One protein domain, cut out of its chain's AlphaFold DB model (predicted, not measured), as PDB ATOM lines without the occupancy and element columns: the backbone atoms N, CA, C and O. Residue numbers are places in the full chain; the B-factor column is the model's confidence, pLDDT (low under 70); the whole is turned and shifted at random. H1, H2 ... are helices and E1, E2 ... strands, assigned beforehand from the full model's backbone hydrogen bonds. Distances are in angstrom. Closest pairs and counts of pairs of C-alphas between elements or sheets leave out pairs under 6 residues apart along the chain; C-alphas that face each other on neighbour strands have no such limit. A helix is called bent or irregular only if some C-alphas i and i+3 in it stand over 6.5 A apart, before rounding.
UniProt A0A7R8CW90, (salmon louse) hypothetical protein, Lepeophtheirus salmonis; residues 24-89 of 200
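This is residues 24 to 89 of the 200 residues of the protein "(salmon louse) hypothetical protein" of Lepeophtheirus salmonis (UniProt A0A7R8CW90). A small two-stranded hairpin, E1 and E2, has helix H1 packed on its strand E2, and helix H2 packs on H1 with residues 82 to 86. A second, shorter hairpin, E3 and E4, lies by the turn of the first, and residues 38 to 43 stick out. The printed part has 66 residues, with two named helices and four named strands in the order E1, E2, H1, E3, E4, H2; its class is mixed, helices and strands, and both sheets are antiparallel. It is only just compact, close to loose, with a radius of gyration of the C-alphas of 12.7 A and spans of 32 by 30 by 25 A.

E1, residues 24 to 28, begins at C-alpha 24 (33.971, -33.410, 16.907) and spans 12.2 A; E2, residues 31 to 36, spans 16.3 A. H1 is residues 44 to 53, 13.9 A. E3 is residues 57 to 59, and E4 is residues 70 to 72. H2, residues 76 to 87, spans 17.4 A and ends at C-alpha 87 (46.868, -21.905, 4.050); it is irregular, with C-alphas 77 and 80 7.2 A apart.

In the hairpin E1 and E2, N 26 and O 33 are 2.9 A apart, within hydrogen-bond range. The closest C-alphas of E2 and H1, Val 34 and Gly 50, are 5.5 A apart. H1 and H2 touch, closest at the C-alphas of Val 48 and Glu 85, 5.6 A, at a shallow tilt of 17 degrees, opposite ways. The closest C-alphas of E2 and E3, Arg 31 and Ser 57, are 4.6 A apart. In the hairpin E3 and E4, N 57 and O 72 are 2.8 A apart, within hydrogen-bond range. E2 and H2 are apart. Every O i to N i+4 pair is within range in H1, and 6 of 8 in H2.

The C-alphas farthest apart, of Gly 39 and Ala 64, are 34.2 A apart. The printed part has no cut and no long link. Residues 38 to 42 and 60 to 66 have pLDDT under 70.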
ATOM      1  N   LEU A  24      33.603 -32.324  16.010       85.06
ATOM      2  CA  LEU A  24      33.971 -33.410  16.907       85.06
ATOM      3  C   LEU A  24      35.181 -34.141  16.326       85.06
ATOM      4  O   LEU A  24      35.096 -34.758  15.267       85.06
ATOM      5  N   LEU A  25      36.300 -34.096  17.042       85.94
ATOM      6  CA  LEU A  25      37.469 -34.912  16.744       85.94
ATOM      7  C   LEU A  25      37.464 -36.139  17.660       85.94
ATOM      8  O   LEU A  25      37.384 -36.010  18.879       85.94
ATOM      9  N   SER A  26      37.563 -37.320  17.060       86.69
ATOM     10  CA  SER A  26      37.622 -38.599  17.766       86.69
ATOM     11  C   SER A  26      38.833 -39.409  17.320       86.69
ATOM     12  O   SER A  26      39.283 -39.272  16.183       86.69
ATOM     13  N   ASP A  27      39.353 -40.242  18.216       85.56
ATOM     14  CA  ASP A  27      40.326 -41.282  17.892       85.56
ATOM     15  C   ASP A  27      39.582 -42.617  17.763       85.56
ATOM     16  O   ASP A  27      38.936 -43.077  18.709       85.56
ATOM     17  N   VAL A  28      39.622 -43.203  16.569       82.56
ATOM     18  CA  VAL A  28      39.005 -44.487  16.238       82.56
ATOM     19  C   VAL A  28      40.103 -45.391  15.693       82.56
ATOM     20  O   VAL A  28      40.628 -45.152  14.609       82.56
ATOM     21  N   GLU A  29      40.455 -46.429  16.453       83.44
ATOM     22  CA  GLU A  29      41.500 -47.398  16.085       83.44
ATOM     23  C   GLU A  29      42.882 -46.759  15.822       83.44
ATOM     24  O   GLU A  29      43.638 -47.208  14.960       83.44
ATOM     25  N   GLY A  30      43.228 -45.699  16.561       75.81
ATOM     26  CA  GLY A  30      44.490 -44.969  16.401       75.81
ATOM     27  C   GLY A  30      44.473 -43.962  15.251       75.81
ATOM     28  O   GLY A  30      45.511 -43.371  14.937       75.81
ATOM     29  N   ARG A  31      43.318 -43.765  14.602       82.75
ATOM     30  CA  ARG A  31      43.130 -42.808  13.512       82.75
ATOM     31  C   ARG A  31      42.142 -41.720  13.895       82.75
ATOM     32  O   ARG A  31      41.061 -41.974  14.422       82.75
ATOM     33  N   ALA A  32      42.488 -40.492  13.540       89.06
ATOM     34  CA  ALA A  32      41.621 -39.346  13.694       89.06
ATOM     35  C   ALA A  32      40.404 -39.471  12.773       89.06
ATOM     36  O   ALA A  32      40.517 -39.682  11.560       89.06
ATOM     37  N   ARG A  33      39.230 -39.277  13.369       91.38
ATOM     38  CA  ARG A  33      37.953 -39.150  12.681       91.38
ATOM     39  C   ARG A  33      37.294 -37.844  13.092       91.38
ATOM     40  O   ARG A  33      36.884 -37.666  14.242       91.38
ATOM     41  N   VAL A  34      37.193 -36.945  12.123       89.88
ATOM     42  CA  VAL A  34      36.510 -35.661  12.226       89.88
ATOM     43  C   VAL A  34      35.053 -35.853  11.833       89.88
ATOM     44  O   VAL A  34      34.746 -36.315  10.735       89.88
ATOM     45  N   THR A  35      34.151 -35.489  12.737       87.69
ATOM     46  CA  THR A  35      32.705 -35.486  12.515       87.69
ATOM     47  C   THR A  35      32.199 -34.058  12.638       87.69
ATOM     48  O   THR A  35      32.475 -33.376  13.624       87.69
ATOM     49  N   LEU A  36      31.470 -33.603  11.626       84.06
ATOM     50  CA  LEU A  36      30.829 -32.293  11.634       84.06
ATOM     51  C   LEU A  36      29.489 -32.403  12.361       84.06
ATOM     52  O   LEU A  36      28.746 -33.359  12.146       84.06
ATOM     53  N   VAL A  37      29.208 -31.451  13.246       80.31
ATOM     54  CA  VAL A  37      27.951 -31.396  13.995       80.31
ATOM     55  C   VAL A  37      26.963 -30.513  13.237       80.31
ATOM     56  O   VAL A  37      27.261 -29.357  12.932       80.31
ATOM     57  N   ASP A  38      25.779 -31.056  12.955       68.88
ATOM     58  CA  ASP A  38      24.718 -30.349  12.240       68.88
ATOM     59  C   ASP A  38      24.269 -29.079  12.985       68.88
ATOM     60  O   ASP A  38      24.125 -29.061  14.208       68.88
ATOM     61  N   GLY A  39      24.015 -28.005  12.231       67.81
ATOM     62  CA  GLY A  39      23.496 -26.734  12.756       67.81
ATOM     63  C   GLY A  39      24.530 -25.616  12.910       67.81
ATOM     64  O   GLY A  39      24.146 -24.457  13.065       67.81
ATOM     65  N   VAL A  40      25.823 -25.920  12.780       64.38
ATOM     66  CA  VAL A  40      26.883 -24.909  12.649       64.38
ATOM     67  C   VAL A  40      27.175 -24.731  11.160       64.38
ATOM     68  O   VAL A  40      27.448 -25.704  10.461       64.38
ATOM     69  N   ARG A  41      27.040 -23.505  10.632       57.97
ATOM     70  CA  ARG A  41      27.335 -23.215   9.214       57.97
ATOM     71  C   ARG A  41      28.749 -23.697   8.891       57.97
ATOM     72  O   ARG A  41      29.652 -23.403   9.664       57.97
ATOM     73  N   GLY A  42      28.904 -24.396   7.761       62.72
ATOM     74  CA  GLY A  42      30.168 -24.974   7.298       62.72
ATOM     75  C   GLY A  42      31.270 -23.927   7.205       62.72
ATOM     76  O   GLY A  42      31.411 -23.240   6.194       62.72
ATOM     77  N   ASP A  43      32.009 -23.789   8.299       78.75
ATOM     78  CA  ASP A  43      33.106 -22.850   8.434       78.75
ATOM     79  C   ASP A  43      34.328 -23.397   7.690       78.75
ATOM     80  O   ASP A  43      34.545 -24.612   7.601       78.75
ATOM     81  N   VAL A  44      35.154 -22.496   7.163       86.62
ATOM     82  CA  VAL A  44      36.425 -22.838   6.515       86.62
ATOM     83  C   VAL A  44      37.266 -23.708   7.452       86.62
ATOM     84  O   VAL A  44      37.864 -24.680   7.003       86.62
ATOM     85  N   VAL A  45      37.224 -23.432   8.760       86.19
ATOM     86  CA  VAL A  45      37.889 -24.222   9.810       86.19
ATOM     87  C   VAL A  45      37.474 -25.696   9.776       86.19
ATOM     88  O   VAL A  45      38.326 -26.582   9.748       86.19
ATOM     89  N   GLN A  46      36.170 -25.966   9.726       86.69
ATOM     90  CA  GLN A  46      35.624 -27.322   9.720       86.69
ATOM     91  C   GLN A  46      36.004 -28.090   8.453       86.69
ATOM     92  O   GLN A  46      36.411 -29.250   8.527       86.69
ATOM     93  N   SER A  47      35.901 -27.430   7.293       87.88
ATOM     94  CA  SER A  47      36.277 -28.019   6.004       87.88
ATOM     95  C   SER A  47      37.763 -28.364   5.960       87.88
ATOM     96  O   SER A  47      38.118 -29.448   5.502       87.88
ATOM     97  N   VAL A  48      38.624 -27.462   6.438       91.88
ATOM     98  CA  VAL A  48      40.072 -27.679   6.432       91.88
ATOM     99  C   VAL A  48      40.436 -28.814   7.383       91.88
ATOM    100  O   VAL A  48      41.081 -29.767   6.957       91.88
ATOM    101  N   PHE A  49      39.974 -28.786   8.639       90.50
ATOM    102  CA  PHE A  49      40.282 -29.857   9.593       90.50
ATOM    103  C   PHE A  49      39.713 -31.213   9.174       90.50
ATOM    104  O   PHE A  49      40.393 -32.225   9.332       90.50
ATOM    105  N   GLY A  50      38.516 -31.248   8.585       89.69
ATOM    106  CA  GLY A  50      37.957 -32.468   8.005       89.69
ATOM    107  C   GLY A  50      38.808 -33.038   6.867       89.69
ATOM    108  O   GLY A  50      38.953 -34.253   6.776       89.69
ATOM    109  N   SER A  51      39.405 -32.180   6.036       90.81
ATOM    110  CA  SER A  51      40.294 -32.603   4.948       90.81
ATOM    111  C   SER A  51      41.641 -33.114   5.474       90.81
ATOM    112  O   SER A  51      42.082 -34.216   5.139       90.81
ATOM    113  N   ILE A  52      42.282 -32.349   6.364       92.06
ATOM    114  CA  ILE A  52      43.671 -32.616   6.755       92.06
ATOM    115  C   ILE A  52      43.810 -33.598   7.922       92.06
ATOM    116  O   ILE A  52      44.863 -34.205   8.056       92.06
ATOM    117  N   LEU A  53      42.814 -33.758   8.799       91.50
ATOM    118  CA  LEU A  53      42.961 -34.620   9.981       91.50
ATOM    119  C   LEU A  53      42.356 -36.008   9.781       91.50
ATOM    120  O   LEU A  53      42.788 -36.947  10.449       91.50
ATOM    121  N   ASN A  54      41.386 -36.172   8.882       90.44
ATOM    122  CA  ASN A  54      40.754 -37.474   8.684       90.44
ATOM    123  C   ASN A  54      41.773 -38.540   8.263       90.44
ATOM    124  O   ASN A  54      42.619 -38.314   7.401       90.44
ATOM    125  N   ALA A  55      41.672 -39.711   8.898       85.25
ATOM    126  CA  ALA A  55      42.543 -40.872   8.710       85.25
ATOM    127  C   ALA A  55      44.023 -40.682   9.105       85.25
ATOM    128  O   ALA A  55      44.798 -41.637   8.967       85.25
ATOM    129  N   SER A  56      44.407 -39.514   9.635       89.56
ATOM    130  CA  SER A  56      45.736 -39.306  10.219       89.56
ATOM    131  C   SER A  56      45.900 -40.118  11.506       89.56
ATOM    132  O   SER A  56      44.937 -40.333  12.240       89.56
ATOM    133  N   SER A  57      47.112 -40.588  11.783       85.69
ATOM    134  CA  SER A  57      47.423 -41.304  13.021       85.69
ATOM    135  C   SER A  57      47.513 -40.310  14.179       85.69
ATOM    136  O   SER A  57      48.244 -39.320  14.085       85.69
ATOM    137  N   VAL A  58      46.789 -40.562  15.272       78.56
ATOM    138  CA  VAL A  58      46.813 -39.698  16.464       78.56
ATOM    139  C   VAL A  58      47.953 -40.133  17.375       78.56
ATOM    140  O   VAL A  58      48.042 -41.297  17.760       78.56
ATOM    141  N   LEU A  59      48.841 -39.205  17.729       74.25
ATOM    142  CA  LEU A  59      49.934 -39.476  18.657       74.25
ATOM    143  C   LEU A  59      49.560 -38.975  20.057       74.25
ATOM    144  O   LEU A  59      49.422 -37.769  20.278       74.25
ATOM    145  N   ASP A  60      49.445 -39.899  21.014       66.56
ATOM    146  CA  ASP A  60      49.207 -39.586  22.430       66.56
ATOM    147  C   ASP A  60      50.488 -39.061  23.095       66.56
ATOM    148  O   ASP A  60      51.242 -39.779  23.757       66.56
ATOM    149  N   ILE A  61      50.783 -37.785  22.846       65.25
ATOM    150  CA  ILE A  61      51.948 -37.097  23.394       65.25
ATOM    151  C   ILE A  61      51.460 -35.912  24.219       65.25
ATOM    152  O   ILE A  61      51.232 -34.811  23.715       65.25
ATOM    153  N   SER A  62      51.337 -36.129  25.527       59.62
ATOM    154  CA  SER A  62      50.930 -35.080  26.455       59.62
ATOM    155  C   SER A  62      52.127 -34.275  26.945       59.62
ATOM    156  O   SER A  62      53.055 -34.764  27.594       59.62
ATOM    157  N   ILE A  63      52.092 -32.982  26.646       56.06
ATOM    158  CA  ILE A  63      53.166 -32.049  26.940       56.06
ATOM    159  C   ILE A  63      52.610 -31.050  27.973       56.06
ATOM    160  O   ILE A  63      52.136 -29.971  27.632       56.06
ATOM    161  N   ALA A  64      52.772 -31.393  29.263       52.16
ATOM    162  CA  ALA A  64      52.420 -30.653  30.495       52.16
ATOM    163  C   ALA A  64      52.256 -29.112  30.399       52.16
ATOM    164  O   ALA A  64      53.209 -28.340  30.526       52.16
ATOM    165  N   GLY A  65      51.017 -28.639  30.261       55.28
ATOM    166  CA  GLY A  65      50.672 -27.211  30.335       55.28
ATOM    167  C   GLY A  65      50.572 -26.490  28.987       55.28
ATOM    168  O   GLY A  65      50.370 -25.280  28.971       55.28
ATOM    169  N   LYS A  66      50.693 -27.208  27.865       59.78
ATOM    170  CA  LYS A  66      50.221 -26.738  26.556       59.78
ATOM    171  C   LYS A  66      49.229 -27.752  25.997       59.78
ATOM    172  O   LYS A  66      49.472 -28.951  26.068       59.78
ATOM    173  N   GLU A  67      48.133 -27.250  25.453       72.25
ATOM    174  CA  GLU A  67      47.162 -28.035  24.699       72.25
ATOM    175  C   GLU A  67      47.714 -28.202  23.278       72.25
ATOM    176  O   GLU A  67      47.644 -27.281  22.469       72.25
ATOM    177  N   MET A  68      48.381 -29.330  23.032       76.44
ATOM    178  CA  MET A  68      49.018 -29.666  21.759       76.44
ATOM    179  C   MET A  68      48.484 -31.018  21.301       76.44
ATOM    180  O   MET A  68      48.425 -31.948  22.103       76.44
ATOM    181  N   PHE A  69      48.154 -31.124  20.019       80.06
ATOM    182  CA  PHE A  69      47.709 -32.361  19.388       80.06
ATOM    183  C   PHE A  69      48.668 -32.700  18.255       80.06
ATOM    184  O   PHE A  69      49.048 -31.824  17.477       80.06
ATOM    185  N   TYR A  70      49.083 -33.960  18.195       82.19
ATOM    186  CA  TYR A  70      50.071 -34.438  17.242       82.19
ATOM    187  C   TYR A  70      49.404 -35.445  16.309       82.19
ATOM    188  O   TYR A  70      48.904 -36.473  16.764       82.19
ATOM    189  N   PHE A  71      49.410 -35.141  15.014       85.94
ATOM    190  CA  PHE A  71      48.868 -35.999  13.965       85.94
ATOM    191  C   PHE A  71      49.977 -36.359  12.988       85.94
ATOM    192  O   PHE A  71      50.819 -35.516  12.668       85.94
ATOM    193  N   LEU A  72      49.978 -37.601  12.521       84.00
ATOM    194  CA  LEU A  72      50.924 -38.098  11.531       84.00
ATOM    195  C   LEU A  72      50.170 -38.565  10.287       84.00
ATOM    196  O   LEU A  72      49.207 -39.328  10.379       84.00
ATOM    197  N   LYS A  73      50.631 -38.117   9.121       85.00
ATOM    198  CA  LYS A  73      50.247 -38.676   7.828       85.00
ATOM    199  C   LYS A  73      51.421 -39.461   7.271       85.00
ATOM    200  O   LYS A  73      52.535 -38.949   7.232       85.00
ATOM    201  N   ASP A  74      51.140 -40.685   6.843       76.81
ATOM    202  CA  ASP A  74      52.135 -41.564   6.228       76.81
ATOM    203  C   ASP A  74      52.257 -41.328   4.708       76.81
ATOM    204  O   ASP A  74      53.191 -41.823   4.082       76.81
ATOM    205  N   ASP A  75      51.308 -40.598   4.103       78.12
ATOM    206  CA  ASP A  75      51.279 -40.318   2.665       78.12
ATOM    207  C   ASP A  75      51.869 -38.939   2.342       78.12
ATOM    208  O   ASP A  75      51.227 -37.908   2.529       78.12
ATOM    209  N   ASP A  76      53.082 -38.927   1.791       75.56
ATOM    210  CA  ASP A  76      53.741 -37.698   1.336       75.56
ATOM    211  C   ASP A  76      53.017 -37.044   0.144       75.56
ATOM    212  O   ASP A  76      53.213 -35.858  -0.128       75.56
ATOM    213  N   ARG A  77      52.172 -37.786  -0.591       79.50
ATOM    214  CA  ARG A  77      51.492 -37.268  -1.790       79.50
ATOM    215  C   ARG A  77      50.439 -36.224  -1.448       79.50
ATOM    216  O   ARG A  77      50.231 -35.322  -2.255       79.50
ATOM    217  N   SER A  78      49.823 -36.310  -0.268       85.88
ATOM    218  CA  SER A  78      48.825 -35.334   0.172       85.88
ATOM    219  C   SER A  78      49.443 -34.047   0.716       85.88
ATOM    220  O   SER A  78      48.714 -33.093   0.955       85.88
ATOM    221  N   PHE A  79      50.771 -33.976   0.891       87.50
ATOM    222  CA  PHE A  79      51.424 -32.856   1.576       87.50
ATOM    223  C   PHE A  79      51.110 -31.488   0.955       87.50
ATOM    224  O   PHE A  79      50.790 -30.547   1.678       87.50
ATOM    225  N   ASN A  80      51.206 -31.361  -0.372       90.69
ATOM    226  CA  ASN A  80      50.959 -30.079  -1.042       90.69
ATOM    227  C   ASN A  80      49.485 -29.669  -0.949       90.69
ATOM    228  O   ASN A  80      49.198 -28.501  -0.686       90.69
ATOM    229  N   ASP A  81      48.575 -30.631  -1.105       92.56
ATOM    230  CA  ASP A  81      47.133 -30.404  -1.009       92.56
ATOM    231  C   ASP A  81      46.749 -30.011   0.427       92.56
ATOM    232  O   ASP A  81      46.052 -29.022   0.649       92.56
ATOM    233  N   ASP A  82      47.291 -30.713   1.426       92.81
ATOM    234  CA  ASP A  82      47.094 -30.420   2.848       92.81
ATOM    235  C   ASP A  82      47.655 -29.049   3.241       92.81
ATOM    236  O   ASP A  82      47.045 -28.321   4.026       92.81
ATOM    237  N   LEU A  83      48.815 -28.674   2.693       91.75
ATOM    238  CA  LEU A  83      49.406 -27.360   2.922       91.75
ATOM    239  C   LEU A  83      48.541 -26.254   2.304       91.75
ATOM    240  O   LEU A  83      48.363 -25.208   2.930       91.75
ATOM    241  N   GLN A  84      47.982 -26.483   1.115       93.62
ATOM    242  CA  GLN A  84      47.053 -25.553   0.478       93.62
ATOM    243  C   GLN A  84      45.766 -25.400   1.304       93.62
ATOM    244  O   GLN A  84      45.297 -24.278   1.501       93.62
ATOM    245  N   GLU A  85      45.232 -26.495   1.853       94.75
ATOM    246  CA  GLU A  85      44.092 -26.456   2.774       94.75
ATOM    247  C   GLU A  85      44.421 -25.676   4.054       94.75
ATOM    248  O   GLU A  85      43.681 -24.768   4.434       94.75
ATOM    249  N   LEU A  86      45.572 -25.937   4.681       93.19
ATOM    250  CA  LEU A  86      46.034 -25.200   5.860       93.19
ATOM    251  C   LEU A  86      46.180 -23.699   5.588       93.19
ATOM    252  O   LEU A  86      45.771 -22.884   6.413       93.19
ATOM    253  N   GLN A  87      46.704 -23.312   4.424       94.12
ATOM    254  CA  GLN A  87      46.868 -21.905   4.050       94.12
ATOM    255  C   GLN A  87      45.541 -21.135   4.019       94.12
ATOM    256  O   GLN A  87      45.547 -19.927   4.276       94.12
ATOM    257  N   ARG A  88      44.401 -21.806   3.806       93.56
ATOM    258  CA  ARG A  88      43.064 -21.185   3.887       93.56
ATOM    259  C   ARG A  88      42.738 -20.671   5.292       93.56
ATOM    260  O   ARG A  88      41.887 -19.797   5.430       93.56
ATOM    261  N   LEU A  89      43.430 -21.166   6.322       90.69
ATOM    262  CA  LEU A  89      43.285 -20.726   7.710       90.69
ATOM    263  C   LEU A  89      44.194 -19.548   8.086       90.69
ATOM    264  O   LEU A  89      44.051 -19.028   9.190       90.69
TER     265      LEU A  89